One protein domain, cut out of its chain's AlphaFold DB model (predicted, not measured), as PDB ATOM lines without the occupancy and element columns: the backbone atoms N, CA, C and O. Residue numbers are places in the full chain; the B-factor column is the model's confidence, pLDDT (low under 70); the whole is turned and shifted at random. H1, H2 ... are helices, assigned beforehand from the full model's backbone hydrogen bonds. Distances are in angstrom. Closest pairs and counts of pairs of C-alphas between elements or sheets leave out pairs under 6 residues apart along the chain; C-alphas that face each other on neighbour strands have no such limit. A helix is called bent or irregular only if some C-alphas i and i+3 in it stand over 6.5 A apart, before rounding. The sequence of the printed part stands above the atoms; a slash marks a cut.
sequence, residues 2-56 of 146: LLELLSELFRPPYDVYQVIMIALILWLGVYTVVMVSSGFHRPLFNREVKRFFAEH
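Overview. This is residues 2 to 56 of the 146 residues of an uncharacterized protein of bacterium 1xD42-67 (UniProt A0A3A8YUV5). What does the printed part look like from its first residue onward? It is a hook: the short helix H1 comes first, residues 10 to 15 make the turn, and the long helix H2 runs back past H1 and far beyond it as a single shaft. H1 stands off beside the first part of H2, with a gap between them. What is it made of? The printed part has 55 residues with two named helices, H1 then H2, and no named strand, and its class is all helix. How large is its outline? It is extended, with a radius of gyration of the C-alphas of 19.6 A, and a rod in outline, spanning 62 by 20 by 9 A.

Arrangement. How near do the helices come? H1, residues 2 to 9, and H2, residues 16 to 55, are only just apart, their closest C-alphas being 8.1 A from each other. Which stretches stand free? Residues 2 to 8 of H1, residues 11 to 17, and residues 23 to 56, of which 23 to 55 belong to H2, stand free. What do the backbone atoms show? In H1 every O i to N i+4 pair is within hydrogen-bond range, and in H2 34 of 36 are.

Along the chain. Where does H1 lie? It begins at C-alpha 2 at (-35.453, 2.850, 3.583) and measures 10.8 A from first to last C-alpha. Where does H2 lie? It runs 58.1 A from C-alpha 16 at (-52.352, 11.908, 17.797) to C-alpha 55 at (-2.278, -16.709, 24.571). Is H2 bent? It is neither bent nor irregular, but only just: C-alphas 39 and 42 are 6.3 A apart.

Size, cuts and confidence. How far does it reach? The two C-alphas farthest apart, those of Pro 13 and His 56, are 61.6 A apart. Is it continuous? The printed part has no cut, and H1 and H2 are joined by a short link of 6 residues. Where is confidence low? The mean pLDDT of the printed part is 78.1, and residues 2 to 14 and residue 42 of the model are under 70.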
ATOM      1  N   LEU A   2     -35.215   2.763   2.124       55.62
ATOM      2  CA  LEU A   2     -35.453   2.850   3.583       55.62
ATOM      3  C   LEU A   2     -35.482   4.303   4.111       55.62
ATOM      4  O   LEU A   2     -36.293   4.644   4.964       55.62
ATOM      5  N   LEU A   3     -34.646   5.175   3.536       60.59
ATOM      6  CA  LEU A   3     -34.618   6.611   3.847       60.59
ATOM      7  C   LEU A   3     -35.869   7.361   3.352       60.59
ATOM      8  O   LEU A   3     -36.316   8.304   3.995       60.59
ATOM      9  N   GLU A   4     -36.440   6.929   2.226       65.56
ATOM     10  CA  GLU A   4     -37.654   7.525   1.646       65.56
ATOM     11  C   GLU A   4     -38.885   7.164   2.483       65.56
ATOM     12  O   GLU A   4     -39.654   8.048   2.843       65.56
ATOM     13  N   LEU A   5     -38.993   5.900   2.911       62.09
ATOM     14  CA  LEU A   5     -40.022   5.433   3.849       62.09
ATOM     15  C   LEU A   5     -39.990   6.192   5.184       62.09
ATOM     16  O   LEU A   5     -41.036   6.546   5.720       62.09
ATOM     17  N   LEU A   6     -38.795   6.485   5.710       61.97
ATOM     18  CA  LEU A   6     -38.632   7.333   6.896       61.97
ATOM     19  C   LEU A   6     -39.119   8.762   6.638       61.97
ATOM     20  O   LEU A   6     -39.807   9.334   7.476       61.97
ATOM     21  N   SER A   7     -38.797   9.335   5.477       61.62
ATOM     22  CA  SER A   7     -39.209  10.701   5.134       61.62
ATOM     23  C   SER A   7     -40.723  10.852   4.951       61.62
ATOM     24  O   SER A   7     -41.281  11.888   5.308       61.62
ATOM     25  N   GLU A   8     -41.402   9.812   4.460       62.84
ATOM     26  CA  GLU A   8     -42.864   9.779   4.336       62.84
ATOM     27  C   GLU A   8     -43.552   9.581   5.687       62.84
ATOM     28  O   GLU A   8     -44.572  10.218   5.950       62.84
ATOM     29  N   LEU A   9     -42.962   8.767   6.570       63.66
ATOM     30  CA  LEU A   9     -43.455   8.579   7.932       63.66
ATOM     31  C   LEU A   9     -43.399   9.876   8.746       63.66
ATOM     32  O   LEU A   9     -44.183  10.023   9.678       63.66
ATOM     33  N   PHE A  10     -42.500  10.805   8.388       61.28
ATOM     34  CA  PHE A  10     -42.307  12.085   9.062       61.28
ATOM     35  C   PHE A  10     -42.862  13.318   8.297       61.28
ATOM     36  O   PHE A  10     -42.332  14.433   8.417       61.28
ATOM     37  N   ARG A  11     -43.960  13.173   7.544       63.84
ATOM     38  CA  ARG A  11     -44.595  14.302   6.840       63.84
ATOM     39  C   ARG A  11     -45.852  14.806   7.583       63.84
ATOM     40  O   ARG A  11     -46.792  14.036   7.745       63.84
ATOM     41  N   PRO A  12     -45.903  16.076   8.035       66.19
ATOM     42  CA  PRO A  12     -47.075  16.628   8.727       66.19
ATOM     43  C   PRO A  12     -48.289  16.809   7.786       66.19
ATOM     44  O   PRO A  12     -48.090  16.912   6.571       66.19
ATOM     45  N   PRO A  13     -49.528  16.942   8.318       68.69
ATOM     46  CA  PRO A  13     -49.899  17.035   9.736       68.69
ATOM     47  C   PRO A  13     -50.112  15.660  10.385       68.69
ATOM     48  O   PRO A  13     -50.821  14.819   9.842       68.69
ATOM     49  N   TYR A  14     -49.523  15.450  11.565       68.81
ATOM     50  CA  TYR A  14     -49.673  14.190  12.292       68.81
ATOM     51  C   TYR A  14     -50.912  14.194  13.170       68.81
ATOM     52  O   TYR A  14     -51.105  15.107  13.973       68.81
ATOM     53  N   ASP A  15     -51.700  13.131  13.068       75.94
ATOM     54  CA  ASP A  15     -52.740  12.823  14.045       75.94
ATOM     55  C   ASP A  15     -52.110  12.257  15.337       75.94
ATOM     56  O   ASP A  15     -51.032  11.653  15.310       75.94
ATOM     57  N   VAL A  16     -52.784  12.409  16.478       75.50
ATOM     58  CA  VAL A  16     -52.352  11.908  17.797       75.50
ATOM     59  C   VAL A  16     -52.003  10.417  17.725       75.50
ATOM     60  O   VAL A  16     -51.002   9.980  18.292       75.50
ATOM     61  N   TYR A  17     -52.777   9.643  16.960       78.19
ATOM     62  CA  TYR A  17     -52.512   8.225  16.719       78.19
ATOM     63  C   TYR A  17     -51.174   7.978  15.998       78.19
ATOM     64  O   TYR A  17     -50.427   7.072  16.367       78.19
ATOM     65  N   GLN A  18     -50.825   8.806  15.008       79.75
ATOM     66  CA  GLN A  18     -49.556   8.692  14.283       79.75
ATOM     67  C   GLN A  18     -48.362   9.036  15.178       79.75
ATOM     68  O   GLN A  18     -47.350   8.340  15.131       79.75
ATOM     69  N   VAL A  19     -48.491  10.042  16.048       82.00
ATOM     70  CA  VAL A  19     -47.448  10.381  17.032       82.00
ATOM     71  C   VAL A  19     -47.202   9.214  17.995       82.00
ATOM     72  O   VAL A  19     -46.051   8.859  18.254       82.00
ATOM     73  N   ILE A  20     -48.270   8.568  18.476       84.44
ATOM     74  CA  ILE A  20     -48.172   7.384  19.345       84.44
ATOM     75  C   ILE A  20     -47.481   6.223  18.616       84.44
ATOM     76  O   ILE A  20     -46.583   5.592  19.174       84.44
ATOM     77  N   MET A  21     -47.848   5.962  17.360       84.31
ATOM     78  CA  MET A  21     -47.236   4.899  16.555       84.31
ATOM     79  C   MET A  21     -45.742   5.134  16.313       84.31
ATOM     80  O   MET A  21     -44.943   4.213  16.485       84.31
ATOM     81  N   ILE A  22     -45.338   6.364  15.979       85.06
ATOM     82  CA  ILE A  22     -43.923   6.726  15.805       85.06
ATOM     83  C   ILE A  22     -43.152   6.516  17.116       85.06
ATOM     84  O   ILE A  22     -42.073   5.924  17.108       85.06
ATOM     85  N   ALA A  23     -43.717   6.939  18.254       86.94
ATOM     86  CA  ALA A  23     -43.093   6.739  19.559       86.94
ATOM     87  C   ALA A  23     -42.901   5.249  19.889       86.94
ATOM     88  O   ALA A  23     -41.824   4.856  20.338       86.94
ATOM     89  N   LEU A  24     -43.904   4.407  19.619       90.19
ATOM     90  CA  LEU A  24     -43.819   2.958  19.829       90.19
ATOM     91  C   LEU A  24     -42.745   2.308  18.951       90.19
ATOM     92  O   LEU A  24     -41.978   1.483  19.446       90.19
ATOM     93  N   ILE A  25     -42.653   2.701  17.677       89.06
ATOM     94  CA  ILE A  25     -41.630   2.195  16.750       89.06
ATOM     95  C   ILE A  25     -40.228   2.568  17.241       89.06
ATOM     96  O   ILE A  25     -39.339   1.715  17.264       89.06
ATOM     97  N   LEU A  26     -40.027   3.814  17.681       89.19
ATOM     98  CA  LEU A  26     -38.745   4.261  18.233       89.19
ATOM     99  C   LEU A  26     -38.376   3.486  19.502       89.19
ATOM    100  O   LEU A  26     -37.244   3.021  19.624       89.19
ATOM    101  N   TRP A  27     -39.328   3.288  20.416       92.06
ATOM    102  CA  TRP A  27     -39.117   2.504  21.636       92.06
ATOM    103  C   TRP A  27     -38.743   1.051  21.343       92.06
ATOM    104  O   TRP A  27     -37.791   0.533  21.926       92.06
ATOM    105  N   LEU A  28     -39.441   0.404  20.407       91.00
ATOM    106  CA  LEU A  28     -39.112  -0.945  19.940       91.00
ATOM    107  C   LEU A  28     -37.722  -1.001  19.297       91.00
ATOM    108  O   LEU A  28     -36.953  -1.925  19.566       91.00
ATOM    109  N   GLY A  29     -37.368   0.001  18.490       89.12
ATOM    110  CA  GLY A  29     -36.038   0.125  17.898       89.12
ATOM    111  C   GLY A  29     -34.938   0.213  18.960       89.12
ATOM    112  O   GLY A  29     -33.991  -0.567  18.938       89.12
ATOM    113  N   VAL A  30     -35.089   1.101  19.946       90.38
ATOM    114  CA  VAL A  30     -34.119   1.236  21.046       90.38
ATOM    115  C   VAL A  30     -34.031  -0.058  21.858       90.38
ATOM    116  O   VAL A  30     -32.932  -0.550  22.117       90.38
ATOM    117  N   TYR A  31     -35.172  -0.651  22.212       90.31
ATOM    118  CA  TYR A  31     -35.220  -1.888  22.990       90.31
ATOM    119  C   TYR A  31     -34.513  -3.050  22.282       90.31
ATOM    120  O   TYR A  31     -33.706  -3.753  22.894       90.31
ATOM    121  N   THR A  32     -34.777  -3.239  20.987       86.94
ATOM    122  CA  THR A  32     -34.152  -4.312  20.201       86.94
ATOM    123  C   THR A  32     -32.642  -4.123  20.098       86.94
ATOM    124  O   THR A  32     -31.906  -5.080  20.325       86.94
ATOM    125  N   VAL A  33     -32.158  -2.900  19.861       87.31
ATOM    126  CA  VAL A  33     -30.716  -2.604  19.823       87.31
ATOM    127  C   VAL A  33     -30.044  -2.884  21.171       87.31
ATOM    128  O   VAL A  33     -28.983  -3.514  21.209       87.31
ATOM    129  N   VAL A  34     -30.656  -2.477  22.287       86.00
ATOM    130  CA  VAL A  34     -30.127  -2.735  23.638       86.00
ATOM    131  C   VAL A  34     -30.099  -4.233  23.956       86.00
ATOM    132  O   VAL A  34     -29.095  -4.735  24.464       86.00
ATOM    133  N   MET A  35     -31.162  -4.970  23.630       84.62
ATOM    134  CA  MET A  35     -31.220  -6.414  23.881       84.62
ATOM    135  C   MET A  35     -30.218  -7.193  23.032       84.62
ATOM    136  O   MET A  35     -29.515  -8.062  23.547       84.62
ATOM    137  N   VAL A  36     -30.111  -6.856  21.746       85.12
ATOM    138  CA  VAL A  36     -29.155  -7.470  20.820       85.12
ATOM    139  C   VAL A  36     -27.731  -7.191  21.288       85.12
ATOM    140  O   VAL A  36     -26.972  -8.131  21.520       85.12
ATOM    141  N   SER A  37     -27.370  -5.925  21.508       79.94
ATOM    142  CA  SER A  37     -26.027  -5.562  21.981       79.94
ATOM    143  C   SER A  37     -25.675  -6.261  23.295       79.94
ATOM    144  O   SER A  37     -24.630  -6.899  23.373       79.94
ATOM    145  N   SER A  38     -26.568  -6.254  24.286       75.38
ATOM    146  CA  SER A  38     -26.345  -6.924  25.575       75.38
ATOM    147  C   SER A  38     -26.212  -8.446  25.433       75.38
ATOM    148  O   SER A  38     -25.356  -9.063  26.077       75.38
ATOM    149  N   GLY A  39     -27.029  -9.052  24.566       77.06
ATOM    150  CA  GLY A  39     -27.015 -10.484  24.273       77.06
ATOM    151  C   GLY A  39     -25.724 -10.941  23.593       77.06
ATOM    152  O   GLY A  39     -25.212 -12.010  23.921       77.06
ATOM    153  N   PHE A  40     -25.158 -10.118  22.708       75.94
ATOM    154  CA  PHE A  40     -23.885 -10.400  22.038       75.94
ATOM    155  C   PHE A  40     -22.658 -10.009  22.867       75.94
ATOM    156  O   PHE A  40     -21.605 -10.632  22.726       75.94
ATOM    157  N   HIS A  41     -22.770  -9.033  23.768       72.81
ATOM    158  CA  HIS A  41     -21.614  -8.546  24.516       72.81
ATOM    159  C   HIS A  41     -21.046  -9.604  25.470       72.81
ATOM    160  O   HIS A  41     -19.838  -9.823  25.495       72.81
ATOM    161  N   ARG A  42     -21.908 -10.343  26.185       69.81
ATOM    162  CA  ARG A  42     -21.486 -11.435  27.085       69.81
ATOM    163  C   ARG A  42     -20.706 -12.563  26.382       69.81
ATOM    164  O   ARG A  42     -19.623 -12.905  26.859       69.81
ATOM    165  N   PRO A  43     -21.199 -13.177  25.288       70.94
ATOM    166  CA  PRO A  43     -20.471 -14.248  24.615       70.94
ATOM    167  C   PRO A  43     -19.195 -13.752  23.926       70.94
ATOM    168  O   PRO A  43     -18.202 -14.480  23.933       70.94
ATOM    169  N   LEU A  44     -19.193 -12.532  23.372       74.44
ATOM    170  CA  LEU A  44     -17.987 -11.933  22.793       74.44
ATOM    171  C   LEU A  44     -16.915 -11.713  23.861       74.44
ATOM    172  O   LEU A  44     -15.799 -12.201  23.698       74.44
ATOM    173  N   PHE A  45     -17.280 -11.105  24.990       74.62
ATOM    174  CA  PHE A  45     -16.369 -10.894  26.112       74.62
ATOM    175  C   PHE A  45     -15.807 -12.220  26.642       74.62
ATOM    176  O   PHE A  45     -14.598 -12.376  26.781       74.62
ATOM    177  N   ASN A  46     -16.653 -13.238  26.830       76.31
ATOM    178  CA  ASN A  46     -16.188 -14.566  27.246       76.31
ATOM    179  C   ASN A  46     -15.211 -15.196  26.240       76.31
ATOM    180  O   ASN A  46     -14.280 -15.900  26.636       76.31
ATOM    181  N   ARG A  47     -15.416 -14.977  24.936       79.12
ATOM    182  CA  ARG A  47     -14.512 -15.473  23.892       79.12
ATOM    183  C   ARG A  47     -13.177 -14.732  23.903       79.12
ATOM    184  O   ARG A  47     -12.144 -15.380  23.754       79.12
ATOM    185  N   GLU A  48     -13.194 -13.417  24.086       83.69
ATOM    186  CA  GLU A  48     -11.988 -12.593  24.212       83.69
ATOM    187  C   GLU A  48     -11.177 -12.975  25.445       83.69
ATOM    188  O   GLU A  48      -9.984 -13.230  25.319       83.69
ATOM    189  N   VAL A  49     -11.831 -13.130  26.600       81.94
ATOM    190  CA  VAL A  49     -11.206 -13.610  27.840       81.94
ATOM    191  C   VAL A  49     -10.529 -14.957  27.597       81.94
ATOM    192  O   VAL A  49      -9.327 -15.093  27.814       81.94
ATOM    193  N   LYS A  50     -11.255 -15.945  27.059       83.44
ATOM    194  CA  LYS A  50     -10.675 -17.264  26.760       83.44
ATOM    195  C   LYS A  50      -9.483 -17.178  25.809       83.44
ATOM    196  O   LYS A  50      -8.498 -17.877  26.026       83.44
ATOM    197  N   ARG A  51      -9.564 -16.346  24.767       86.50
ATOM    198  CA  ARG A  51      -8.467 -16.159  23.810       86.50
ATOM    199  C   ARG A  51      -7.247 -15.531  24.487       86.50
ATOM    200  O   ARG A  51      -6.154 -16.057  24.329       86.50
ATOM    201  N   PHE A  52      -7.443 -14.473  25.269       86.94
ATOM    202  CA  PHE A  52      -6.365 -13.758  25.944       86.94
ATOM    203  C   PHE A  52      -5.606 -14.656  26.929       86.94
ATOM    204  O   PHE A  52      -4.380 -14.690  26.904       86.94
ATOM    205  N   PHE A  53      -6.321 -15.442  27.741       85.44
ATOM    206  CA  PHE A  53      -5.705 -16.393  28.677       85.44
ATOM    207  C   PHE A  53      -5.123 -17.643  27.995       85.44
ATOM    208  O   PHE A  53      -4.238 -18.292  28.549       85.44
ATOM    209  N   ALA A  54      -5.594 -17.998  26.794       84.94
ATOM    210  CA  ALA A  54      -4.975 -19.056  25.996       84.94
ATOM    211  C   ALA A  54      -3.624 -18.619  25.408       84.94
ATOM    212  O   ALA A  54      -2.718 -19.448  25.297       84.94
ATOM    213  N   GLU A  55      -3.510 -17.339  25.045       87.62
ATOM    214  CA  GLU A  55      -2.278 -16.709  24.571       87.62
ATOM    215  C   GLU A  55      -1.296 -16.465  25.726       87.62
ATOM    216  O   GLU A  55      -0.141 -16.879  25.640       87.62
ATOM    217  N   HIS A  56      -1.777 -15.910  26.842       83.00
ATOM    218  CA  HIS A  56      -0.967 -15.578  28.013       83.00
ATOM    219  C   HIS A  56      -1.148 -16.610  29.132       83.00
ATOM    220  O   HIS A  56      -1.948 -16.438  30.060       83.00
TER     221      HIS A  56